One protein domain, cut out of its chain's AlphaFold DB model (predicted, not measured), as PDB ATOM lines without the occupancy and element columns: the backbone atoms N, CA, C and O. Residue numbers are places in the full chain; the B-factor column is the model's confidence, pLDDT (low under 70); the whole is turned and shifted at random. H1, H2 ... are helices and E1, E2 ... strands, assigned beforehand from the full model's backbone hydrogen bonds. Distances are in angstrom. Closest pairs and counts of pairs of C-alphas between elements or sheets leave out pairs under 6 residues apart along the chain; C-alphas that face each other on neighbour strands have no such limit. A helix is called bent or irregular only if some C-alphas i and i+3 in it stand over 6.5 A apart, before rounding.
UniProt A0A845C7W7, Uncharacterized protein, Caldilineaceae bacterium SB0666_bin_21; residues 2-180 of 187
ATOM      1  N   LEU A   2     -23.183  32.908 -13.936       88.12
ATOM      2  CA  LEU A   2     -24.147  32.079 -13.176       88.12
ATOM      3  C   LEU A   2     -23.588  31.593 -11.831       88.12
ATOM      4  O   LEU A   2     -24.197  31.817 -10.790       88.12
ATOM      5  N   GLN A   3     -22.384  31.014 -11.834       89.44
ATOM      6  CA  GLN A   3     -21.745  30.461 -10.630       89.44
ATOM      7  C   GLN A   3     -21.503  31.500  -9.521       89.44
ATOM      8  O   GLN A   3     -21.491  31.154  -8.344       89.44
ATOM      9  N   LEU A   4     -21.355  32.783  -9.867       90.31
ATOM     10  CA  LEU A   4     -21.168  33.858  -8.887       90.31
ATOM     11  C   LEU A   4     -22.466  34.272  -8.180       90.31
ATOM     12  O   LEU A   4     -22.405  34.735  -7.036       90.31
ATOM     13  N   ASN A   5     -23.609  34.132  -8.862       90.81
ATOM     14  CA  ASN A   5     -24.883  34.738  -8.466       90.81
ATOM     15  C   ASN A   5     -25.943  33.709  -8.042       90.81
ATOM     16  O   ASN A   5     -26.703  33.963  -7.109       90.81
ATOM     17  N   CYS A   6     -25.985  32.529  -8.667       91.50
ATOM     18  CA  CYS A   6     -27.014  31.507  -8.446       91.50
ATOM     19  C   CYS A   6     -26.783  30.688  -7.156       91.50
ATOM     20  O   CYS A   6     -26.732  29.459  -7.175       91.50
ATOM     21  N   LEU A   7     -26.633  31.366  -6.013       91.19
ATOM     22  CA  LEU A   7     -26.208  30.770  -4.738       91.19
ATOM     23  C   LEU A   7     -27.353  30.189  -3.895       91.19
ATOM     24  O   LEU A   7     -27.096  29.552  -2.870       91.19
ATOM     25  N   THR A   8     -28.603  30.427  -4.283       92.69
ATOM     26  CA  THR A   8     -29.798  30.020  -3.530       92.69
ATOM     27  C   THR A   8     -30.749  29.229  -4.415       92.69
ATOM     28  O   THR A   8     -30.708  29.344  -5.639       92.69
ATOM     29  N   THR A   9     -31.632  28.452  -3.785       93.56
ATOM     30  CA  THR A   9     -32.645  27.622  -4.460       93.56
ATOM     31  C   THR A   9     -33.546  28.428  -5.395       93.56
ATOM     32  O   THR A   9     -33.995  27.908  -6.408       93.56
ATOM     33  N   TYR A  10     -33.764  29.711  -5.102       94.38
ATOM     34  CA  TYR A  10     -34.549  30.623  -5.940       94.38
ATOM     35  C   TYR A  10     -33.959  30.847  -7.338       94.38
ATOM     36  O   TYR A  10     -34.672  31.267  -8.237       94.38
ATOM     37  N   HIS A  11     -32.674  30.547  -7.538       93.25
ATOM     38  CA  HIS A  11     -32.014  30.655  -8.839       93.25
ATOM     39  C   HIS A  11     -31.992  29.331  -9.616       93.25
ATOM     40  O   HIS A  11     -31.363  29.265 -10.671       93.25
ATOM     41  N   ALA A  12     -32.634  28.274  -9.102       93.62
ATOM     42  CA  ALA A  12     -32.564  26.944  -9.700       93.62
ATOM     43  C   ALA A  12     -33.131  26.906 -11.123       93.62
ATOM     44  O   ALA A  12     -32.558  26.242 -11.979       93.62
ATOM     45  N   GLU A  13     -34.216  27.637 -11.385       93.75
ATOM     46  CA  GLU A  13     -34.843  27.703 -12.709       93.75
ATOM     47  C   GLU A  13     -33.884  28.292 -13.751       93.75
ATOM     48  O   GLU A  13     -33.523  27.608 -14.707       93.75
ATOM     49  N   ILE A  14     -33.370  29.497 -13.487       92.62
ATOM     50  CA  ILE A  14     -32.398  30.177 -14.354       92.62
ATOM     51  C   ILE A  14     -31.145  29.313 -14.538       92.62
ATOM     52  O   ILE A  14     -30.631  29.178 -15.642       92.62
ATOM     53  N   TRP A  15     -30.637  28.690 -13.473       92.44
ATOM     54  CA  TRP A  15     -29.480  27.808 -13.603       92.44
ATOM     55  C   TRP A  15     -29.760  26.635 -14.544       92.44
ATOM     56  O   TRP A  15     -28.960  26.376 -15.435       92.44
ATOM     57  N   ASN A  16     -30.874  25.930 -14.351       92.56
ATOM     58  CA  ASN A  16     -31.206  24.735 -15.127       92.56
ATOM     59  C   ASN A  16     -31.474  25.046 -16.602       92.56
ATOM     60  O   ASN A  16     -31.202  24.203 -17.452       92.56
ATOM     61  N   GLU A  17     -31.992  26.236 -16.901       92.62
ATOM     62  CA  GLU A  17     -32.191  26.707 -18.271       92.62
ATOM     63  C   GLU A  17     -30.853  26.968 -18.969       92.62
ATOM     64  O   GLU A  17     -30.635  26.545 -20.101       92.62
ATOM     65  N   PHE A  18     -29.941  27.647 -18.276       90.38
ATOM     66  CA  PHE A  18     -28.764  28.229 -18.901       90.38
ATOM     67  C   PHE A  18     -27.510  27.356 -18.777       90.38
ATOM     68  O   PHE A  18     -26.762  27.244 -19.743       90.38
ATOM     69  N   ALA A  19     -27.268  26.699 -17.640       88.81
ATOM     70  CA  ALA A  19     -26.053  25.917 -17.382       88.81
ATOM     71  C   ALA A  19     -25.743  24.808 -18.415       88.81
ATOM     72  O   ALA A  19     -24.559  24.566 -18.654       88.81
ATOM     73  N   PRO A  20     -26.725  24.136 -19.051       87.75
ATOM     74  CA  PRO A  20     -26.451  23.189 -20.135       87.75
ATOM     75  C   PRO A  20     -25.842  23.819 -21.396       87.75
ATOM     76  O   PRO A  20     -25.159  23.130 -22.145       87.75
ATOM     77  N   SER A  21     -26.084  25.108 -21.642       84.31
ATOM     78  CA  SER A  21     -25.704  25.783 -22.890       84.31
ATOM     79  C   SER A  21     -24.326  26.446 -22.855       84.31
ATOM     80  O   SER A  21     -23.829  26.852 -23.904       84.31
ATOM     81  N   TYR A  22     -23.695  26.584 -21.684       78.00
ATOM     82  CA  TYR A  22     -22.377  27.217 -21.580       78.00
ATOM     83  C   TYR A  22     -21.262  26.180 -21.627       78.00
ATOM     84  O   TYR A  22     -21.247  25.222 -20.855       78.00
ATOM     85  N   THR A  23     -20.270  26.436 -22.478       74.12
ATOM     86  CA  THR A  23     -18.981  25.751 -22.383       74.12
ATOM     87  C   THR A  23     -18.265  26.259 -21.137       74.12
ATOM     88  O   THR A  23     -17.995  27.454 -21.012       74.12
ATOM     89  N   GLN A  24     -17.990  25.360 -20.196       72.38
ATOM     90  CA  GLN A  24     -17.229  25.698 -19.000       72.38
ATOM     91  C   GLN A  24     -15.746  25.790 -19.370       72.38
ATOM     92  O   GLN A  24     -15.180  24.846 -19.919       72.38
ATOM     93  N   LEU A  25     -15.125  26.930 -19.073       82.44
ATOM     94  CA  LEU A  25     -13.671  27.073 -19.045       82.44
ATOM     95  C   LEU A  25     -13.181  26.835 -17.619       82.44
ATOM     96  O   LEU A  25     -13.901  27.114 -16.660       82.44
ATOM     97  N   GLY A  26     -11.973  26.293 -17.483       86.81
ATOM     98  CA  GLY A  26     -11.313  26.186 -16.185       86.81
ATOM     99  C   GLY A  26     -10.805  27.537 -15.696       86.81
ATOM    100  O   GLY A  26     -10.849  28.530 -16.419       86.81
ATOM    101  N   TRP A  27     -10.297  27.555 -14.464       92.12
ATOM    102  CA  TRP A  27      -9.583  28.721 -13.955       92.12
ATOM    103  C   TRP A  27      -8.328  28.998 -14.779       92.12
ATOM    104  O   TRP A  27      -7.580  28.073 -15.105       92.12
ATOM    105  N   SER A  28      -8.065  30.277 -15.038       91.25
ATOM    106  CA  SER A  28      -6.825  30.728 -15.679       91.25
ATOM    107  C   SER A  28      -5.586  30.518 -14.801       91.25
ATOM    108  O   SER A  28      -4.475  30.393 -15.311       91.25
ATOM    109  N   ALA A  29      -5.776  30.445 -13.481       86.75
ATOM    110  CA  ALA A  29      -4.712  30.285 -12.501       86.75
ATOM    111  C   ALA A  29      -4.888  29.019 -11.649       86.75
ATOM    112  O   ALA A  29      -5.997  28.624 -11.292       86.75
ATOM    113  N   ALA A  30      -3.763  28.425 -11.247       81.94
ATOM    114  CA  ALA A  30      -3.701  27.230 -10.401       81.94
ATOM    115  C   ALA A  30      -3.395  27.568  -8.927       81.94
ATOM    116  O   ALA A  30      -2.540  26.947  -8.294       81.94
ATOM    117  N   HIS A  31      -4.042  28.597  -8.371       80.88
ATOM    118  CA  HIS A  31      -3.834  28.959  -6.965       80.88
ATOM    119  C   HIS A  31      -4.403  27.905  -6.005       80.88
ATOM    120  O   HIS A  31      -5.454  27.312  -6.257       80.88
ATOM    121  N   MET A  32      -3.754  27.753  -4.845       81.75
ATOM    122  CA  MET A  32      -4.306  26.987  -3.723       81.75
ATOM    123  C   MET A  32      -5.689  27.535  -3.331       81.75
ATOM    124  O   MET A  32      -5.904  28.750  -3.316       81.75
ATOM    125  N   GLY A  33      -6.628  26.632  -3.049       80.44
ATOM    126  CA  GLY A  33      -8.003  26.970  -2.663       80.44
ATOM    127  C   GLY A  33      -8.978  27.177  -3.825       80.44
ATOM    128  O   GLY A  33     -10.143  27.475  -3.589       80.44
ATOM    129  N   LEU A  34      -8.540  27.020  -5.081       86.12
ATOM    130  CA  LEU A  34      -9.429  27.085  -6.252       86.12
ATOM    131  C   LEU A  34      -9.953  25.714  -6.710       86.12
ATOM    132  O   LEU A  34     -10.956  25.639  -7.419       86.12
ATOM    133  N   GLU A  35      -9.302  24.618  -6.314       80.62
ATOM    134  CA  GLU A  35      -9.614  23.271  -6.817       80.62
ATOM    135  C   GLU A  35     -10.970  22.726  -6.351       80.62
ATOM    136  O   GLU A  35     -11.591  21.907  -7.052       80.62
ATOM    137  N   GLN A  36     -11.408  23.160  -5.164       79.00
ATOM    138  CA  GLN A  36     -12.677  22.748  -4.565       79.00
ATOM    139  C   GLN A  36     -13.866  23.303  -5.357       79.00
ATOM    140  O   GLN A  36     -14.846  22.593  -5.562       79.00
ATOM    141  N   GLU A  37     -13.745  24.531  -5.864       84.06
ATOM    142  CA  GLU A  37     -14.775  25.231  -6.635       84.06
ATOM    143  C   GLU A  37     -14.307  25.454  -8.079       84.06
ATOM    144  O   GLU A  37     -14.278  26.575  -8.585       84.06
ATOM    145  N   ASN A  38     -13.895  24.372  -8.745       81.62
ATOM    146  CA  ASN A  38     -13.490  24.417 -10.149       81.62
ATOM    147  C   ASN A  38     -14.730  24.552 -11.064       81.62
ATOM    148  O   ASN A  38     -15.593  23.667 -11.022       81.62
ATOM    149  N   PRO A  39     -14.806  25.583 -11.931       80.88
ATOM    150  CA  PRO A  39     -15.927  25.808 -12.828       80.88
ATOM    151  C   PRO A  39     -16.269  24.615 -13.716       80.88
ATOM    152  O   PRO A  39     -17.450  24.419 -13.980       80.88
ATOM    153  N   LEU A  40     -15.272  23.806 -14.102       80.88
ATOM    154  CA  LEU A  40     -15.424  22.596 -14.923       80.88
ATOM    155  C   LEU A  40     -16.174  21.456 -14.221       80.88
ATOM    156  O   LEU A  40     -16.581  20.489 -14.857       80.88
ATOM    157  N   LYS A  41     -16.291  21.509 -12.889       81.31
ATOM    158  CA  LYS A  41     -16.983  20.483 -12.094       81.31
ATOM    159  C   LYS A  41     -18.447  20.842 -11.835       81.31
ATOM    160  O   LYS A  41     -19.157  20.058 -11.205       81.31
ATOM    161  N   ALA A  42     -18.907  22.019 -12.262       81.88
ATOM    162  CA  ALA A  42     -20.243  22.480 -11.921       81.88
ATOM    163  C   ALA A  42     -21.318  21.700 -12.682       81.88
ATOM    164  O   ALA A  42     -21.276  21.558 -13.903       81.88
ATOM    165  N   SER A  43     -22.319  21.221 -11.943       85.44
ATOM    166  CA  SER A  43     -23.400  20.415 -12.503       85.44
ATOM    167  C   SER A  43     -24.314  21.234 -13.419       85.44
ATOM    168  O   SER A  43     -24.657  22.375 -13.114       85.44
ATOM    169  N   HIS A  44     -24.794  20.615 -14.500       86.62
ATOM    170  CA  HIS A  44     -25.821  21.197 -15.373       86.62
ATOM    171  C   HIS A  44     -27.185  21.365 -14.685       86.62
ATOM    172  O   HIS A  44     -28.031  22.108 -15.171       86.62
ATOM    173  N   THR A  45     -27.403  20.706 -13.544       90.69
ATOM    174  CA  THR A  45     -28.587  20.894 -12.700       90.69
ATOM    175  C   THR A  45     -28.194  21.635 -11.435       90.69
ATOM    176  O   THR A  45     -27.148  21.356 -10.850       90.69
ATOM    177  N   TRP A  46     -29.036  22.565 -10.994       92.44
ATOM    178  CA  TRP A  46     -28.758  23.397  -9.840       92.44
ATOM    179  C   TRP A  46     -28.587  22.537  -8.595       92.44
ATOM    180  O   TRP A  46     -29.457  21.752  -8.210       92.44
ATOM    181  N   LYS A  47     -27.449  22.738  -7.948       91.06
ATOM    182  CA  LYS A  47     -27.109  22.197  -6.644       91.06
ATOM    183  C   LYS A  47     -26.371  23.274  -5.860       91.06
ATOM    184  O   LYS A  47     -25.887  24.264  -6.408       91.06
ATOM    185  N   ARG A  48     -26.279  23.093  -4.544       87.00
ATOM    186  CA  ARG A  48     -25.655  24.086  -3.654       87.00
ATOM    187  C   ARG A  48     -24.164  24.313  -3.951       87.00
ATOM    188  O   ARG A  48     -23.675  25.412  -3.677       87.00
ATOM    189  N   ASP A  49     -23.490  23.289  -4.468       86.19
ATOM    190  CA  ASP A  49     -22.071  23.222  -4.847       86.19
ATOM    191  C   ASP A  49     -21.777  23.799  -6.243       86.19
ATOM    192  O   ASP A  49     -20.621  24.008  -6.584       86.19
ATOM    193  N   CYS A  50     -22.803  24.121  -7.034       87.25
ATOM    194  CA  CYS A  50     -22.633  24.774  -8.332       87.25
ATOM    195  C   CYS A  50     -22.117  26.220  -8.230       87.25
ATOM    196  O   CYS A  50     -21.632  26.767  -9.218       87.25
ATOM    197  N   GLY A  51     -22.289  26.873  -7.079       88.75
ATOM    198  CA  GLY A  51     -21.920  28.274  -6.880       88.75
ATOM    199  C   GLY A  51     -20.525  28.452  -6.283       88.75
ATOM    200  O   GLY A  51     -20.099  27.640  -5.471       88.75
ATOM    201  N   LEU A  52     -19.866  29.565  -6.615       92.25
ATOM    202  CA  LEU A  52     -18.591  29.974  -6.017       92.25
ATOM    203  C   LEU A  52     -18.848  30.681  -4.684       92.25
ATOM    204  O   LEU A  52     -19.444  31.771  -4.646       92.25
ATOM    205  N   ARG A  53     -18.410  30.062  -3.589       90.56
ATOM    206  CA  ARG A  53     -18.652  30.511  -2.215       90.56
ATOM    207  C   ARG A  53     -17.370  30.869  -1.492       90.56
ATOM    208  O   ARG A  53     -17.426  31.735  -0.623       90.56
ATOM    209  N   THR A  54     -16.254  30.238  -1.838       91.56
ATOM    210  CA  THR A  54     -14.952  30.584  -1.266       91.56
ATOM    211  C   THR A  54     -14.563  32.001  -1.668       91.56
ATOM    212  O   THR A  54     -14.815  32.449  -2.794       91.56
ATOM    213  N   ASP A  55     -13.932  32.729  -0.749       92.25
ATOM    214  CA  ASP A  55     -13.492  34.098  -1.013       92.25
ATOM    215  C   ASP A  55     -12.508  34.137  -2.192       92.25
ATOM    216  O   ASP A  55     -12.547  35.052  -3.020       92.25
ATOM    217  N   ARG A  56     -11.651  33.112  -2.301       92.00
ATOM    218  CA  ARG A  56     -10.657  32.981  -3.367       92.00
ATOM    219  C   ARG A  56     -11.290  32.739  -4.734       92.00
ATOM    220  O   ARG A  56     -10.947  33.467  -5.663       92.00
ATOM    221  N   ALA A  57     -12.218  31.787  -4.872       92.94
ATOM    222  CA  ALA A  57     -12.856  31.523  -6.165       92.94
ATOM    223  C   ALA A  57     -13.697  32.711  -6.637       92.94
ATOM    224  O   ALA A  57     -13.689  33.062  -7.814       92.94
ATOM    225  N   ARG A  58     -14.368  33.402  -5.708       93.19
ATOM    226  CA  ARG A  58     -15.110  34.627  -6.027       93.19
ATOM    227  C   ARG A  58     -14.182  35.750  -6.486       93.19
ATOM    228  O   ARG A  58     -14.498  36.415  -7.470       93.19
ATOM    229  N   ARG A  59     -13.035  35.943  -5.819       93.62
ATOM    230  CA  ARG A  59     -12.011  36.905  -6.256       93.62
ATOM    231  C   ARG A  59     -11.489  36.561  -7.653       93.62
ATOM    232  O   ARG A  59     -11.433  37.454  -8.491       93.62
ATOM    233  N   GLN A  60     -11.140  35.295  -7.895       94.75
ATOM    234  CA  GLN A  60     -10.636  34.832  -9.189       94.75
ATOM    235  C   GLN A  60     -11.656  35.074 -10.305       94.75
ATOM    236  O   GLN A  60     -11.323  35.645 -11.335       94.75
ATOM    237  N   ALA A  61     -12.923  34.731 -10.075       93.94
ATOM    238  CA  ALA A  61     -13.978  34.944 -11.055       93.94
ATOM    239  C   ALA A  61     -14.193  36.425 -11.400       93.94
ATOM    240  O   ALA A  61     -14.435  36.748 -12.557       93.94
ATOM    241  N   LEU A  62     -14.124  37.329 -10.414       94.06
ATOM    242  CA  LEU A  62     -14.231  38.771 -10.662       94.06
ATOM    243  C   LEU A  62     -13.051  39.280 -11.493       94.06
ATOM    244  O   LEU A  62     -13.251  40.023 -12.446       94.06
ATOM    245  N   LEU A  63     -11.841  38.825 -11.166       95.12
ATOM    246  CA  LEU A  63     -10.631  39.156 -11.906       95.12
ATOM    247  C   LEU A  63     -10.709  38.703 -13.370       95.12
ATOM    248  O   LEU A  63     -10.403  39.473 -14.276       95.12
ATOM    249  N   GLU A  64     -11.144  37.468 -13.608       95.31
ATOM    250  CA  GLU A  64     -11.294  36.933 -14.963       95.31
ATOM    251  C   GLU A  64     -12.393  37.655 -15.747       95.31
ATOM    252  O   GLU A  64     -12.239  37.891 -16.944       95.31
ATOM    253  N   VAL A  65     -13.475  38.071 -15.078       95.19
ATOM    254  CA  VAL A  65     -14.505  38.922 -15.689       95.19
ATOM    255  C   VAL A  65     -13.920  40.266 -16.119       95.19
ATOM    256  O   VAL A  65     -14.189  40.685 -17.242       95.19
ATOM    257  N   ASP A  66     -13.104  40.919 -15.287       95.94
ATOM    258  CA  ASP A  66     -12.461  42.188 -15.652       95.94
ATOM    259  C   ASP A  66     -11.598  42.033 -16.917       95.94
ATOM    260  O   ASP A  66     -11.690  42.854 -17.830       95.94
ATOM    261  N   VAL A  67     -10.806  40.955 -17.002       97.19
ATOM    262  CA  VAL A  67      -9.948  40.653 -18.164       97.19
ATOM    263  C   VAL A  67     -10.776  40.407 -19.419       97.19
ATOM    264  O   VAL A  67     -10.531  41.033 -20.449       97.19
ATOM    265  N   LEU A  68     -11.789  39.539 -19.341       95.56
ATOM    266  CA  LEU A  68     -12.653  39.227 -20.481       95.56
ATOM    267  C   LEU A  68     -13.408  40.465 -20.980       95.56
ATOM    268  O   LEU A  68     -13.516  40.683 -22.187       95.56
ATOM    269  N   VAL A  69     -13.905  41.300 -20.063       96.19
ATOM    270  CA  VAL A  69     -14.571  42.558 -20.411       96.19
ATOM    271  C   VAL A  69     -13.583  43.522 -21.065       96.19
ATOM    272  O   VAL A  69     -13.899  44.064 -22.124       96.19
ATOM    273  N   ALA A  70     -12.382  43.695 -20.510       97.56
ATOM    274  CA  ALA A  70     -11.349  44.546 -21.097       97.56
ATOM    275  C   ALA A  70     -10.987  44.110 -22.526       97.56
ATOM    276  O   ALA A  70     -11.005  44.940 -23.436       97.56
ATOM    277  N   MET A  71     -10.767  42.808 -22.742       96.75
ATOM    278  CA  MET A  71     -10.521  42.242 -24.070       96.75
ATOM    279  C   MET A  71     -11.693  42.501 -25.027       96.75
ATOM    280  O   MET A  71     -11.480  42.935 -26.156       96.75
ATOM    281  N   SER A  72     -12.939  42.294 -24.580       96.25
ATOM    282  CA  SER A  72     -14.134  42.535 -25.408       96.25
ATOM    283  C   SER A  72     -14.317  44.001 -25.816       96.25
ATOM    284  O   SER A  72     -14.883  44.284 -26.869       96.25
ATOM    285  N   LEU A  73     -13.821  44.929 -24.992       97.00
ATOM    286  CA  LEU A  73     -13.839  46.367 -25.255       97.00
ATOM    287  C   LEU A  73     -12.632  46.830 -26.087       97.00
ATOM    288  O   LEU A  73     -12.554  48.007 -26.432       97.00
ATOM    289  N   GLY A  74     -11.705  45.924 -26.419       96.69
ATOM    290  CA  GLY A  74     -10.489  46.233 -27.167       96.69
ATOM    291  C   GLY A  74      -9.440  46.998 -26.359       96.69
ATOM    292  O   GLY A  74      -8.597  47.664 -26.955       96.69
ATOM    293  N   LEU A  75      -9.494  46.926 -25.025       97.62
ATOM    294  CA  LEU A  75      -8.449  47.464 -24.158       97.62
ATOM    295  C   LEU A  75      -7.211  46.564 -24.197       97.62
ATOM    296  O   LEU A  75      -7.293  45.367 -24.467       97.62
ATOM    297  N   THR A  76      -6.066  47.144 -23.875       97.94
ATOM    298  CA  THR A  76      -4.816  46.428 -23.615       97.94
ATOM    299  C   THR A  76      -4.693  46.049 -22.136       97.94
ATOM    300  O   THR A  76      -5.332  46.644 -21.263       97.94
ATOM    301  N   LEU A  77      -3.824  45.080 -21.831       97.88
ATOM    302  CA  LEU A  77      -3.507  44.698 -20.451       97.88
ATOM    303  C   LEU A  77      -2.990  45.889 -19.629       97.88
ATOM    304  O   LEU A  77      -3.402  46.084 -18.485       97.88
ATOM    305  N   ASP A  78      -2.136  46.721 -20.226       98.00
ATOM    306  CA  ASP A  78      -1.590  47.912 -19.573       98.00
ATOM    307  C   ASP A  78      -2.679  48.945 -19.252       98.00
ATOM    308  O   ASP A  78      -2.629  49.604 -18.211       98.00
ATOM    309  N   GLU A  79      -3.685  49.098 -20.115       98.00
ATOM    310  CA  GLU A  79      -4.839  49.963 -19.848       98.00
ATOM    311  C   GLU A  79      -5.713  49.409 -18.722       98.00
ATOM    312  O   GLU A  79      -6.116  50.170 -17.840       98.00
ATOM    313  N   LEU A  80      -5.953  48.093 -18.684       97.81
ATOM    314  CA  LEU A  80      -6.679  47.452 -17.584       97.81
ATOM    315  C   LEU A  80      -5.962  47.661 -16.239       97.81
ATOM    316  O   LEU A  80      -6.589  48.071 -15.258       97.81
ATOM    317  N   ILE A  81      -4.641  47.455 -16.196       97.00
ATOM    318  CA  ILE A  81      -3.831  47.697 -14.992       97.00
ATOM    319  C   ILE A  81      -3.885  49.179 -14.587       97.00
ATOM    320  O   ILE A  81      -4.018  49.499 -13.402       97.00
ATOM    321  N   GLN A  82      -3.838  50.106 -15.548       97.00
ATOM    322  CA  GLN A  82      -3.976  51.538 -15.264       97.00
ATOM    323  C   GLN A  82      -5.350  51.889 -14.686       97.00
ATOM    324  O   GLN A  82      -5.419  52.629 -13.701       97.00
ATOM    325  N   ILE A  83      -6.434  51.334 -15.235       96.25
ATOM    326  CA  ILE A  83      -7.789  51.503 -14.696       96.25
ATOM    327  C   ILE A  83      -7.838  51.005 -13.249       96.25
ATOM    328  O   ILE A  83      -8.307  51.732 -12.371       96.25
ATOM    329  N   TYR A  84      -7.300  49.814 -12.977       95.44
ATOM    330  CA  TYR A  84      -7.232  49.264 -11.623       95.44
ATOM    331  C   TYR A  84      -6.522  50.208 -10.641       95.44
ATOM    332  O   TYR A  84      -7.068  50.526  -9.581       95.44
ATOM    333  N   ARG A  85      -5.341  50.713 -11.011       94.56
ATOM    334  CA  ARG A  85      -4.537  51.601 -10.158       94.56
ATOM    335  C   ARG A  85      -5.201  52.955  -9.902       94.56
ATOM    336  O   ARG A  85      -5.134  53.460  -8.784       94.56
ATOM    337  N   LEU A  86      -5.810  53.553 -10.926       95.06
ATOM    338  CA  LEU A  86      -6.312  54.929 -10.866       95.06
ATOM    339  C   LEU A  86      -7.753  55.020 -10.360       95.06
ATOM    340  O   LEU A  86      -8.073  55.905  -9.568       95.06
ATOM    341  N   VAL A  87      -8.626  54.120 -10.814       95.38
ATOM    342  CA  VAL A  87     -10.071  54.180 -10.541       95.38
ATOM    343  C   VAL A  87     -10.428  53.434  -9.258       95.38
ATOM    344  O   VAL A  87     -11.365  53.825  -8.559       95.38
ATOM    345  N   PHE A  88      -9.661  52.400  -8.898       93.19
ATOM    346  CA  PHE A  88      -9.980  51.516  -7.777       93.19
ATOM    347  C   PHE A  88      -8.925  51.508  -6.648       93.19
ATOM    348  O   PHE A  88      -8.613  50.438  -6.117       93.19
ATOM    349  N   PRO A  89      -8.422  52.669  -6.169       91.94
ATOM    350  CA  PRO A  89      -7.366  52.712  -5.149       91.94
ATOM    351  C   PRO A  89      -7.800  52.096  -3.810       91.94
ATOM    352  O   PRO A  89      -6.998  51.506  -3.088       91.94
ATOM    353  N   VAL A  90      -9.091  52.195  -3.478       90.56
ATOM    354  CA  VAL A  90      -9.659  51.593  -2.262       90.56
ATOM    355  C   VAL A  90      -9.663  50.066  -2.354       90.56
ATOM    356  O   VAL A  90      -9.288  49.397  -1.395       90.56
ATOM    357  N   LEU A  91     -10.052  49.514  -3.507       89.75
ATOM    358  CA  LEU A  91     -10.030  48.070  -3.742       89.75
ATOM    359  C   LEU A  91      -8.596  47.541  -3.723       89.75
ATOM    360  O   LEU A  91      -8.326  46.565  -3.031       89.75
ATOM    361  N   ASN A  92      -7.683  48.239  -4.404       90.25
ATOM    362  CA  ASN A  92      -6.259  47.928  -4.401       90.25
ATOM    363  C   ASN A  92      -5.703  47.852  -2.971       90.25
ATOM    364  O   ASN A  92      -5.078  46.861  -2.599       90.25
ATOM    365  N   SER A  93      -6.014  48.845  -2.133       88.81
ATOM    366  CA  SER A  93      -5.619  48.842  -0.721       88.81
ATOM    367  C   SER A  93      -6.166  47.633   0.046       88.81
ATOM    368  O   SER A  93      -5.449  47.040   0.853       88.81
ATOM    369  N   TYR A  94      -7.413  47.224  -0.201       87.81
ATOM    370  CA  TYR A  94      -7.990  46.057   0.470       87.81
ATOM    371  C   TYR A  94      -7.335  44.752   0.039       87.81
ATOM    372  O   TYR A  94      -6.974  43.946   0.898       87.81
ATOM    373  N   GLU A  95      -7.139  44.543  -1.257       88.38
ATOM    374  CA  GLU A  95      -6.508  43.321  -1.756       88.38
ATOM    375  C   GLU A  95      -5.056  43.199  -1.309       88.38
ATOM    376  O   GLU A  95      -4.656  42.150  -0.809       88.38
ATOM    377  N   ASN A  96      -4.308  44.305  -1.343       89.94
ATOM    378  CA  ASN A  96      -2.930  44.358  -0.852       89.94
ATOM    379  C   ASN A  96      -2.793  44.102   0.653       89.94
ATOM    380  O   ASN A  96      -1.680  43.923   1.155       89.94
ATOM    381  N   ASN A  97      -3.913  44.063   1.370       90.19
ATOM    382  CA  ASN A  97      -3.986  43.771   2.786       90.19
ATOM    383  C   ASN A  97      -4.955  42.624   3.094       90.19
ATOM    384  O   ASN A  97      -5.496  42.606   4.193       90.19
ATOM    385  N   THR A  98      -5.189  41.691   2.165       91.94
ATOM    386  CA  THR A  98      -6.042  40.512   2.387       91.94
ATOM    387  C   THR A  98      -5.266  39.229   2.109       91.94
ATOM    388  O   THR A  98      -4.658  39.070   1.053       91.94
ATOM    389  N   TRP A  99      -5.283  38.317   3.075       93.56
ATOM    390  CA  TRP A  99      -4.581  37.039   3.028       93.56
ATOM    391  C   TRP A  99      -5.571  35.885   3.055       93.56
ATOM    392  O   TRP A  99      -6.610  35.960   3.717       93.56
ATOM    393  N   TYR A 100      -5.212  34.813   2.360       93.12
ATOM    394  CA  TYR A 100      -6.033  33.625   2.183       93.12
ATOM    395  C   TYR A 100      -5.339  32.396   2.752       93.12
ATOM    396  O   TYR A 100      -4.117  32.288   2.661       93.12
ATOM    397  N   ASP A 101      -6.120  31.473   3.298       94.00
ATOM    398  CA  ASP A 101      -5.666  30.133   3.665       94.00
ATOM    399  C   ASP A 101      -5.615  29.191   2.443       94.00
ATOM    400  O   ASP A 101      -5.996  29.568   1.328       94.00
ATOM    401  N   GLN A 102      -5.138  27.958   2.636       92.62
ATOM    402  CA  GLN A 102      -5.079  26.950   1.566       92.62
ATOM    403  C   GLN A 102      -6.449  26.561   1.000       92.62
ATOM    404  O   GLN A 102      -6.526  26.086  -0.131       92.62
ATOM    405  N   ASN A 103      -7.521  26.767   1.766       91.81
ATOM    406  CA  ASN A 103      -8.893  26.441   1.391       91.81
ATOM    407  C   ASN A 103      -9.634  27.635   0.765       91.81
ATOM    408  O   ASN A 103     -10.841  27.574   0.531       91.81
ATOM    409  N   GLY A 104      -8.920  28.731   0.491       91.44
ATOM    410  CA  GLY A 104      -9.455  29.901  -0.191       91.44
ATOM    411  C   GLY A 104     -10.331  30.810   0.677       91.44
ATOM    412  O   GLY A 104     -11.070  31.630   0.127       91.44
ATOM    413  N   ARG A 105     -10.258  30.694   2.006       91.44
ATOM    414  CA  ARG A 105     -10.919  31.576   2.979       91.44
ATOM    415  C   ARG A 105     -10.025  32.755   3.326       91.44
ATOM    416  O   ARG A 105      -8.808  32.606   3.411       91.44
ATOM    417  N   ILE A 106     -10.617  33.915   3.591       92.12
ATOM    418  CA  ILE A 106      -9.867  35.055   4.128       92.12
ATOM    419  C   ILE A 106      -9.474  34.766   5.583       92.12
ATOM    420  O   ILE A 106     -10.329  34.730   6.464       92.12
ATOM    421  N   VAL A 107      -8.174  34.606   5.836       91.88
ATOM    422  CA  VAL A 107      -7.623  34.445   7.195       91.88
ATOM    423  C   VAL A 107      -7.424  35.797   7.878       91.88
ATOM    424  O   VAL A 107      -7.654  35.952   9.077       91.88
ATOM    425  N   TRP A 108      -7.025  36.811   7.110       91.75
ATOM    426  CA  TRP A 108      -6.751  38.142   7.632       91.75
ATOM    427  C   TRP A 108      -7.041  39.213   6.590       91.75
ATOM    428  O   TRP A 108      -6.690  39.071   5.419       91.75
ATOM    429  N   SER A 109      -7.638  40.320   7.027       88.62
ATOM    430  CA  SER A 109      -7.709  41.543   6.236       88.62
ATOM    431  C   SER A 109      -7.651  42.773   7.129       88.62
ATOM    432  O   SER A 109      -8.247  42.788   8.206       88.62
ATOM    433  N   ASN A 110      -7.020  43.854   6.662       81.31
ATOM    434  CA  ASN A 110      -6.989  45.135   7.384       81.31
ATOM    435  C   ASN A 110      -8.394  45.752   7.582       81.31
ATOM    436  O   ASN A 110      -8.576  46.659   8.391       81.31
ATOM    437  N   ARG A 111      -9.409  45.261   6.856       72.19
ATOM    438  CA  ARG A 111     -10.809  45.687   7.010       72.19
ATOM    439  C   ARG A 111     -11.623  44.812   7.968       72.19
ATOM    440  O   ARG A 111     -12.714  45.223   8.368       72.19
ATOM    441  N   SER A 112     -11.136  43.623   8.323       60.56
ATOM    442  CA  SER A 112     -11.889  42.638   9.104       60.56
ATOM    443  C   SER A 112     -11.874  42.981  10.595       60.56
ATOM    444  O   SER A 112     -11.257  42.310  11.408       60.56
ATOM    445  N   GLY A 113     -12.573  44.056  10.957       48.28
ATOM    446  CA  GLY A 113     -12.797  44.482  12.343       48.28
ATOM    447  C   GLY A 113     -14.031  43.856  13.003       48.28
ATOM    448  O   GLY A 113     -14.523  44.404  13.984       48.28
ATOM    449  N   LYS A 114     -14.589  42.768  12.452       53.38
ATOM    450  CA  LYS A 114     -15.800  42.113  12.974       53.38
ATOM    451  C   LYS A 114     -15.695  40.585  12.886       53.38
ATOM    452  O   LYS A 114     -16.162  39.990  11.922       53.38
ATOM    453  N   GLY A 115     -15.048  39.982  13.882       54.66
ATOM    454  CA  GLY A 115     -15.285  38.610  14.364       54.66
ATOM    455  C   GLY A 115     -14.960  37.407  13.470       54.66
ATOM    456  O   GLY A 115     -15.043  36.296  13.966       54.66
ATOM    457  N   MET A 116     -14.613  37.577  12.191       64.56
ATOM    458  CA  MET A 116     -14.395  36.449  11.259       64.56
ATOM    459  C   MET A 116     -12.984  36.395  10.660       64.56
ATOM    460  O   MET A 116     -12.764  35.708   9.670       64.56
ATOM    461  N   ALA A 117     -12.037  37.161  11.197       77.00
ATOM    462  CA  ALA A 117     -10.640  37.112  10.781       77.00
ATOM    463  C   ALA A 117      -9.739  37.189  12.007       77.00
ATOM    464  O   ALA A 117     -10.122  37.785  13.017       77.00
ATOM    465  N   ILE A 118      -8.534  36.640  11.879       84.75
ATOM    466  CA  ILE A 118      -7.559  36.591  12.966       84.75
ATOM    467  C   ILE A 118      -7.227  38.018  13.443       84.75
ATOM    468  O   ILE A 118      -6.927  38.888  12.615       84.75
ATOM    469  N   PRO A 119      -7.226  38.296  14.759       86.19
ATOM    470  CA  PRO A 119      -6.776  39.575  15.288       86.19
ATOM    471  C   PRO A 119      -5.349  39.902  14.841       86.19
ATOM    472  O   PRO A 119      -4.483  39.032  14.762       86.19
ATOM    473  N   ARG A 120      -5.057  41.186  14.604       87.50
ATOM    474  CA  ARG A 120      -3.759  41.627  14.060       87.50
ATOM    475  C   ARG A 120      -2.544  41.074  14.816       87.50
ATOM    476  O   ARG A 120      -1.570  40.693  14.182       87.50
ATOM    477  N   LEU A 121      -2.607  41.028  16.148       88.00
ATOM    478  CA  LEU A 121      -1.498  40.545  16.972       88.00
ATOM    479  C   LEU A 121      -1.197  39.058  16.733       88.00
ATOM    480  O   LEU A 121      -0.030  38.690  16.618       88.00
ATOM    481  N   GLU A 122      -2.232  38.222  16.645       88.88
ATOM    482  CA  GLU A 122      -2.065  36.793  16.365       88.88
ATOM    483  C   GLU A 122      -1.657  36.557  14.914       88.88
ATOM    484  O   GLU A 122      -0.781  35.734  14.639       88.88
ATOM    485  N   TRP A 123      -2.198  37.348  13.990       91.00
ATOM    486  CA  TRP A 123      -1.797  37.312  12.590       91.00
ATOM    487  C   TRP A 123      -0.306  37.620  12.406       91.00
ATOM    488  O   TRP A 123       0.405  36.854  11.757       91.00
ATOM    489  N   ASP A 124       0.207  38.693  13.014       90.81
ATOM    490  CA  ASP A 124       1.613  39.090  12.869       90.81
ATOM    491  C   ASP A 124       2.588  38.010  13.384       90.81
ATOM    492  O   ASP A 124       3.695  37.882  12.857       90.81
ATOM    493  N   ARG A 125       2.168  37.186  14.355       92.25
ATOM    494  CA  ARG A 125       2.951  36.048  14.866       92.25
ATOM    495  C   ARG A 125       2.945  34.840  13.927       92.25
ATOM    496  O   ARG A 125       3.962  34.158  13.823       92.25
ATOM    497  N   HIS A 126       1.831  34.586  13.238       92.62
ATOM    498  CA  HIS A 126       1.602  33.340  12.494       92.62
ATOM    499  C   HIS A 126       1.591  33.502  10.965       92.62
ATOM    500  O   HIS A 126       1.601  32.506  10.248       92.62
ATOM    501  N   ARG A 127       1.655  34.724  10.424       90.38
ATOM    502  CA  ARG A 127       1.594  35.003   8.973       90.38
ATOM    503  C   ARG A 127       2.616  34.257   8.109       90.38
ATOM    504  O   ARG A 127       2.372  34.050   6.928       90.38
ATOM    505  N   ASN A 128       3.761  33.875   8.678       92.62
ATOM    506  CA  ASN A 128       4.838  33.168   7.969       92.62
ATOM    507  C   ASN A 128       4.788  31.641   8.162       92.62
ATOM    508  O   ASN A 128       5.713  30.932   7.757       92.62
ATOM    509  N   MET A 129       3.733  31.133   8.801       92.00
ATOM    510  CA  MET A 129       3.513  29.710   9.021       92.00
ATOM    511  C   MET A 129       3.409  28.979   7.680       92.00
ATOM    512  O   MET A 129       2.680  29.395   6.784       92.00
ATOM    513  N   GLN A 130       4.177  27.898   7.536       91.38
ATOM    514  CA  GLN A 130       4.232  27.116   6.295       91.38
ATOM    515  C   GLN A 130       3.304  25.900   6.317       91.38
ATOM    516  O   GLN A 130       2.926  25.398   5.264       91.38
ATOM    517  N   ARG A 131       2.975  25.399   7.513       91.69
ATOM    518  CA  ARG A 131       2.115  24.232   7.742       91.69
ATOM    519  C   ARG A 131       1.418  24.339   9.088       91.69
ATOM    520  O   ARG A 131       2.030  24.821  10.040       91.69
ATOM    521  N   GLY A 132       0.209  23.789   9.157       92.31
ATOM    522  CA  GLY A 132      -0.603  23.643  10.363       92.31
ATOM    523  C   GLY A 132      -1.871  24.497  10.321       92.31
ATOM    524  O   GLY A 132      -2.147  25.160   9.321       92.31
ATOM    525  N   ILE A 133      -2.619  24.459  11.421       93.25
ATOM    526  CA  ILE A 133      -3.930  25.093  11.547       93.25
ATOM    527  C   ILE A 133      -3.829  26.246  12.542       93.25
ATOM    528  O   ILE A 133      -3.293  26.081  13.638       93.25
ATOM    529  N   LEU A 134      -4.349  27.404  12.149       91.38
ATOM    530  CA  LEU A 134      -4.585  28.548  13.017       91.38
ATOM    531  C   LEU A 134      -6.084  28.606  13.306       91.38
ATOM    532  O   LEU A 134      -6.878  28.680  12.373       91.38
ATOM    533  N   ALA A 135      -6.461  28.537  14.578       89.81
ATOM    534  CA  ALA A 135      -7.852  28.563  15.005       89.81
ATOM    535  C   ALA A 135      -8.157  29.861  15.757       89.81
ATOM    536  O   ALA A 135      -7.314  30.340  16.512       89.81
ATOM    537  N   GLU A 136      -9.354  30.402  15.555       85.94
ATOM    538  CA  GLU A 136      -9.866  31.568  16.279       85.94
ATOM    539  C   GLU A 136     -11.325  31.332  16.646       85.94
ATOM    540  O   GLU A 136     -12.123  30.878  15.817       85.94
ATOM    541  N   ASP A 137     -11.673  31.665  17.884       85.50
ATOM    542  CA  ASP A 137     -13.054  31.620  18.338       85.50
ATOM    543  C   ASP A 137     -13.797  32.872  17.858       85.50
ATOM    544  O   ASP A 137     -13.406  34.013  18.104       85.50
ATOM    545  N   ALA A 138     -14.894  32.644  17.149       82.50
ATOM    546  CA  ALA A 138     -15.742  33.650  16.549       82.50
ATOM    547  C   ALA A 138     -17.143  33.585  17.155       82.50
ATOM    548  O   ALA A 138     -17.758  32.522  17.251       82.50
ATOM    549  N   THR A 139     -17.692  34.749  17.491       82.75
ATOM    550  CA  THR A 139     -19.099  34.881  17.876       82.75
ATOM    551  C   THR A 139     -19.902  35.423  16.700       82.75
ATOM    552  O   THR A 139     -19.649  36.526  16.207       82.75
ATOM    553  N   ILE A 140     -20.899  34.660  16.262       78.62
ATOM    554  CA  ILE A 140     -21.868  35.078  15.249       78.62
ATOM    555  C   ILE A 140     -23.144  35.535  15.961       78.62
ATOM    556  O   ILE A 140     -23.898  34.710  16.465       78.62
ATOM    557  N   ASP A 141     -23.387  36.848  15.973       81.06
ATOM    558  CA  ASP A 141     -24.516  37.508  16.665       81.06
ATOM    559  C   ASP A 141     -25.555  38.104  15.694       81.06
ATOM    560  O   ASP A 141     -26.188  39.128  15.928       81.06
ATOM    561  N   PHE A 142     -25.683  37.509  14.512       78.06
ATOM    562  CA  PHE A 142     -26.637  37.955  13.485       78.06
ATOM    563  C   PHE A 142     -27.602  36.847  13.056       78.06
ATOM    564  O   PHE A 142     -28.335  37.008  12.078       78.06
ATOM    565  N   LEU A 143     -27.612  35.722  13.775       81.25
ATOM    566  CA  LEU A 143     -28.567  34.641  13.562       81.25
ATOM    567  C   LEU A 143     -29.850  34.895  14.375       81.25
ATOM    568  O   LEU A 143     -29.772  35.430  15.481       81.25
ATOM    569  N   PRO A 144     -31.035  34.499  13.867       82.31
ATOM    570  CA  PRO A 144     -32.311  34.702  14.566       82.31
ATOM    571  C   PRO A 144     -32.378  34.048  15.954       82.31
ATOM    572  O   PRO A 144     -33.182  34.461  16.785       82.31
ATOM    573  N   GLU A 145     -31.557  33.023  16.183       86.75
ATOM    574  CA  GLU A 145     -31.512  32.228  17.415       86.75
ATOM    575  C   GLU A 145     -30.603  32.840  18.504       86.75
ATOM    576  O   GLU A 145     -30.585  32.348  19.630       86.75
ATOM    577  N   GLY A 146     -29.918  33.953  18.205       82.12
ATOM    578  CA  GLY A 146     -29.023  34.668  19.121       82.12
ATOM    579  C   GLY A 146     -27.530  34.473  18.808       82.12
ATOM    580  O   GLY A 146     -27.189  33.960  17.740       82.12
ATOM    581  N   PRO A 147     -26.628  34.907  19.711       85.81
ATOM    582  CA  PRO A 147     -25.192  34.718  19.549       85.81
ATOM    583  C   PRO A 147     -24.799  33.239  19.635       85.81
ATOM    584  O   PRO A 147     -25.136  32.555  20.600       85.81
ATOM    585  N   HIS A 148     -24.024  32.770  18.659       83.44
ATOM    586  CA  HIS A 148     -23.429  31.433  18.647       83.44
ATOM    587  C   HIS A 148     -21.903  31.520  18.588       83.44
ATOM    588  O   HIS A 148     -21.351  32.317  17.827       83.44
ATOM    589  N   GLU A 149     -21.228  30.681  19.372       87.00
ATOM    590  CA  GLU A 149     -19.770  30.543  19.365       87.00
ATOM    591  C   GLU A 149     -19.339  29.438  18.397       87.00
ATOM    592  O   GLU A 149     -19.896  28.338  18.391       87.00
ATOM    593  N   TYR A 150     -18.336  29.741  17.578       84.56
ATOM    594  CA  TYR A 150     -17.744  28.827  16.612       84.56
ATOM    595  C   TYR A 150     -16.229  28.958  16.650       84.56
ATOM    596  O   TYR A 150     -15.715  30.068  16.625       84.56
ATOM    597  N   THR A 151     -15.512  27.844  16.591       88.44
ATOM    598  CA  THR A 151     -14.073  27.867  16.312       88.44
ATOM    599  C   THR A 151     -13.866  27.773  14.802       88.44
ATOM    600  O   THR A 151     -14.317  26.820  14.161       88.44
ATOM    601  N   ILE A 152     -13.215  28.777  14.218       88.06
ATOM    602  CA  ILE A 152     -12.879  28.809  12.793       88.06
ATOM    603  C   ILE A 152     -11.424  28.394  12.624       88.06
ATOM    604  O   ILE A 152     -10.528  29.012  13.188       88.06
ATOM    605  N   GLU A 153     -11.201  27.369  11.806       92.19
ATOM    606  CA  GLU A 153      -9.874  26.854  11.472       92.19
ATOM    607  C   GLU A 153      -9.414  27.346  10.090       92.19
ATOM    608  O   GLU A 153     -10.169  27.279   9.109       92.19
ATOM    609  N   TYR A 154      -8.162  27.808  10.023       92.69
ATOM    610  CA  TYR A 154      -7.470  28.266   8.817       92.69
ATOM    611  C   TYR A 154      -6.190  27.467   8.590       92.69
ATOM    612  O   TYR A 154      -5.373  27.312   9.500       92.69
ATOM    613  N   GLU A 155      -5.976  27.009   7.361       94.56
ATOM    614  CA  GLU A 155      -4.856  26.128   7.016       94.56
ATOM    615  C   GLU A 155      -3.724  26.868   6.283       94.56
ATOM    616  O   GLU A 155      -3.938  27.547   5.277       94.56
ATOM    617  N   ALA A 156      -2.497  26.740   6.794       93.69
ATOM    618  CA  ALA A 156      -1.289  27.350   6.231       93.69
ATOM    619  C   ALA A 156      -0.702  26.529   5.051       93.69
ATOM    620  O   ALA A 156      -0.830  25.307   5.054       93.69
ATOM    621  N   PRO A 157       0.015  27.143   4.081       94.62
ATOM    622  CA  PRO A 157       0.537  28.498   4.106       94.62
ATOM    623  C   PRO A 157      -0.490  29.527   3.659       94.62
ATOM    624  O   PRO A 157      -1.324  29.291   2.784       94.62
ATOM    625  N   PHE A 158      -0.362  30.709   4.246       93.88
ATOM    626  CA  PHE A 158      -1.193  31.841   3.892       93.88
ATOM    627  C   PHE A 158      -0.629  32.556   2.669       93.88
ATOM    628  O   PHE A 158       0.578  32.782   2.563       93.88
ATOM    629  N   THR A 159      -1.507  32.945   1.750       92.69
ATOM    630  CA  THR A 159      -1.115  33.604   0.502       92.69
ATOM    631  C   THR A 159      -1.737  34.985   0.395       92.69
ATOM    632  O   THR A 159      -2.911  35.187   0.708       92.69
ATOM    633  N   LYS A 160      -0.944  35.938  -0.089       92.44
ATOM    634  CA  LYS A 160      -1.421  37.258  -0.483       92.44
ATOM    635  C   LYS A 160      -1.382  37.341  -2.007       92.44
ATOM    636  O   LYS A 160      -0.280  37.322  -2.551       92.44
ATOM    637  N   PRO A 161      -2.533  37.369  -2.693       90.12
ATOM    638  CA  PRO A 161      -2.545  37.477  -4.142       90.12
ATOM    639  C   PRO A 161      -2.140  38.879  -4.596       90.12
ATOM    640  O   PRO A 161      -2.439  39.864  -3.915       90.12
ATOM    641  N   ASP A 162      -1.515  38.955  -5.767       93.38
ATOM    642  CA  ASP A 162      -1.229  40.202  -6.468       93.38
ATOM    643  C   ASP A 162      -2.146  40.286  -7.689       93.38
ATOM    644  O   ASP A 162      -2.090  39.449  -8.586       93.38
ATOM    645  N   ARG A 163      -3.045  41.274  -7.709       94.38
ATOM    646  CA  ARG A 163      -4.027  41.388  -8.791       94.38
ATOM    647  C   ARG A 163      -3.382  41.691 -10.143       94.38
ATOM    648  O   ARG A 163      -3.927  41.275 -11.157       94.38
ATOM    649  N   GLU A 164      -2.272  42.415 -10.179       95.44
ATOM    650  CA  GLU A 164      -1.630  42.769 -11.442       95.44
ATOM    651  C   GLU A 164      -0.924  41.556 -12.054       95.44
ATOM    652  O   GLU A 164      -1.053  41.322 -13.256       95.44
ATOM    653  N   GLU A 165      -0.255  40.746 -11.228       95.38
ATOM    654  CA  GLU A 165       0.292  39.452 -11.660       95.38
ATOM    655  C   GLU A 165      -0.829  38.501 -12.099       95.38
ATOM    656  O   GLU A 165      -0.758  37.896 -13.169       95.38
ATOM    657  N   ASP A 166      -1.910  38.420 -11.321       95.62
ATOM    658  CA  ASP A 166      -3.052  37.572 -11.654       95.62
ATOM    659  C   ASP A 166      -3.739  38.031 -12.962       95.62
ATOM    660  O   ASP A 166      -4.160  37.192 -13.760       95.62
ATOM    661  N   TYR A 167      -3.818  39.345 -13.233       97.12
ATOM    662  CA  TYR A 167      -4.295  39.871 -14.518       97.12
ATOM    663  C   TYR A 167      -3.404  39.428 -15.676       97.12
ATOM    664  O   TYR A 167      -3.938  39.051 -16.714       97.12
ATOM    665  N   GLN A 168      -2.077  39.434 -15.518       97.19
ATOM    666  CA  GLN A 168      -1.158  38.948 -16.556       97.19
ATOM    667  C   GLN A 168      -1.401  37.466 -16.861       97.19
ATOM    668  O   GLN A 168      -1.544  37.095 -18.025       97.19
ATOM    669  N   VAL A 169      -1.519  36.635 -15.821       96.56
ATOM    670  CA  VAL A 169      -1.798  35.196 -15.962       96.56
ATOM    671  C   VAL A 169      -3.127  34.964 -16.683       96.56
ATOM    672  O   VAL A 169      -3.177  34.218 -17.664       96.56
ATOM    673  N   ALA A 170      -4.192  35.636 -16.240       96.56
ATOM    674  CA  ALA A 170      -5.509  35.532 -16.857       96.56
ATOM    675  C   ALA A 170      -5.514  36.035 -18.306       96.56
ATOM    676  O   ALA A 170      -6.130  35.412 -19.172       96.56
ATOM    677  N   TRP A 171      -4.791  37.120 -18.593       97.25
ATOM    678  CA  TRP A 171      -4.670  37.664 -19.940       97.25
ATOM    679  C   TRP A 171      -4.023  36.668 -20.894       97.25
ATOM    680  O   TRP A 171      -4.600  36.353 -21.930       97.25
ATOM    681  N   THR A 172      -2.862  36.117 -20.530       96.12
ATOM    682  CA  THR A 172      -2.170  35.114 -21.352       96.12
ATOM    683  C   THR A 172      -3.038  33.875 -21.574       96.12
ATOM    684  O   THR A 172      -3.096  33.356 -22.689       96.12
ATOM    685  N   TYR A 173      -3.748  33.421 -20.537       94.94
ATOM    686  CA  TYR A 173      -4.666  32.291 -20.647       94.94
ATOM    687  C   TYR A 173      -5.768  32.558 -21.683       94.94
ATOM    688  O   TYR A 173      -5.881  31.818 -22.662       94.94
ATOM    689  N   PHE A 174      -6.538  33.639 -21.527       94.50
ATOM    690  CA  PHE A 174      -7.658  33.923 -22.427       94.50
ATOM    691  C   PHE A 174      -7.220  34.332 -23.833       94.50
ATOM    692  O   PHE A 174      -7.907  34.006 -24.797       94.50
ATOM    693  N   GLU A 175      -6.065  34.977 -23.983       94.19
ATOM    694  CA  GLU A 175      -5.495  35.266 -25.297       94.19
ATOM    695  C   GLU A 175      -5.212  33.969 -26.072       94.19
ATOM    696  O   GLU A 175      -5.608  33.848 -27.233       94.19
ATOM    697  N   SER A 176      -4.618  32.965 -25.418       92.69
ATOM    698  CA  SER A 176      -4.347  31.661 -26.040       92.69
ATOM    699  C   SER A 176      -5.626  30.905 -26.429       92.69
ATOM    700  O   SER A 176      -5.694  30.281 -27.492       92.69
ATOM    701  N   GLU A 177      -6.662  31.016 -25.597       89.25
ATOM    702  CA  GLU A 177      -7.973  30.404 -25.812       89.25
ATOM    703  C   GLU A 177      -8.717  31.053 -26.987       89.25
ATOM    704  O   GLU A 177      -9.272  30.354 -27.835       89.25
ATOM    705  N   LEU A 178      -8.680  32.386 -27.088       86.44
ATOM    706  CA  LEU A 178      -9.319  33.138 -28.172       86.44
ATOM    707  C   LEU A 178      -8.592  32.977 -29.514       86.44
ATOM    708  O   LEU A 178      -9.232  33.011 -30.563       86.44
ATOM    709  N   GLN A 179      -7.271  32.782 -29.494       83.12
ATOM    710  CA  GLN A 179      -6.464  32.512 -30.690       83.12
ATOM    711  C   GLN A 179      -6.563  31.059 -31.181       83.12
ATOM    712  O   GLN A 179      -6.214  30.785 -32.330       83.12
ATOM    713  N   SER A 180      -7.095  30.142 -30.362       73.38
ATOM    714  CA  SER A 180      -7.284  28.722 -30.697       73.38
ATOM    715  C   SER A 180      -8.758  28.324 -30.947       73.38
ATOM    716  O   SER A 180      -9.217  27.326 -30.386       73.38
TER     717      SER A 180
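What this domain is: This is residues 2 to 180 of the 187 residues of an uncharacterized protein of Caldilineaceae bacterium SB0666_bin_21 (UniProt A0A845C7W7). Two lobes make this domain: one of helices, where H3 and H7 cross and H4 packs on both, and one of strands, with the hairpins E1-E2 and the longer E3-E4 and the short helix H6. H2 lies far out in the helical lobe, joined to H3 by the looping residues 22 to 54; H5 leads from H4 toward the strands. The printed part, 179 residues with seven named helices and four named strands, runs H1 H2 H3 H4 H5 E1 E2 H6 E3 E4 H7; each hairpin is an antiparallel sheet of two strands, and the class is mixed, helices and strands. It is compact, with a radius of gyration of the C-alphas of 18.1 A and spans of 49 by 39 by 30 A.

How they stand to each other: Begin at the hairpin of E3, residues 133 to 140, and E4, residues 148 to 155, antiparallel at 155 degrees; find N 134 and O 154 within hydrogen-bond range at 2.8 A. The hairpin of E1, residues 98 to 100, and E2, residues 106 to 109, is antiparallel at 165 degrees, with N 99 and O 108 at 2.8 A. The closest C-alphas of E2 and E4 are those of Val 107 and Tyr 154, 6.4 A apart. H6, residues 120 to 126, has its closest C-alpha to E2 at Trp 123, 7.1 A from that of Trp 108. Now look at H3, residues 55 to 72: with residues 63 to 68 alone it touches H7, residues 163 to 179, the same way at a steep tilt of 54 degrees, the C-alphas of Glu 64 and Ala 170 being closest at 6.2 A. H4, residues 77 to 87, touches residues 67 to 70 of H3 alone, opposite ways at a steep tilt of 63 degrees, closest at C-alphas 70 and 80, 6.5 A. H7 touches H4 with residues 164 to 171 alone, opposite ways at a steep tilt of 36 degrees, only just past shallow; the closest C-alphas, 81 and 164, are 6.5 A apart. H5, residues 89 to 95, is close to but not clearly touching H4, with C-alphas 85 and 92 closest at 7.0 A. H1, residues 2 to 5, is close to but not clearly touching H2, residues 9 to 21, with C-alphas 2 and 15 closest at 6.8 A; H2 and H3 are apart. In H3, H4, H5, H6 and H7 each O i to N i+4 pair is within hydrogen-bond range, in H2 5 of 9; H1 is too short for such a pair.

Where its parts are: Find C-alpha 2 at (-24.147, 32.079, -13.176), where H1 begins. H2 is 19.8 A long and irregular, C-alphas 10 and 13 being 7.4 A apart. H3 starts at (-13.492, 34.098, -1.013) and runs 25.8 A; H4 measures 15.2 A, E3 20.9 A and E4 22.5 A. H7 runs 23.8 A to C-alpha 179 at (-6.464, 32.512, -30.690).

The domain as a whole: The C-alphas of Gly 146 and Gln 179 are the two farthest apart, 54.7 A. The printed part has no cut. The link from H2 to H3 is long, with 33 residues. Residues 86 to 91, of which 89 to 91 belong to H5, stand free. Look at residues 112 to 116 for pLDDT under 70; the mean of the printed part is 89.1.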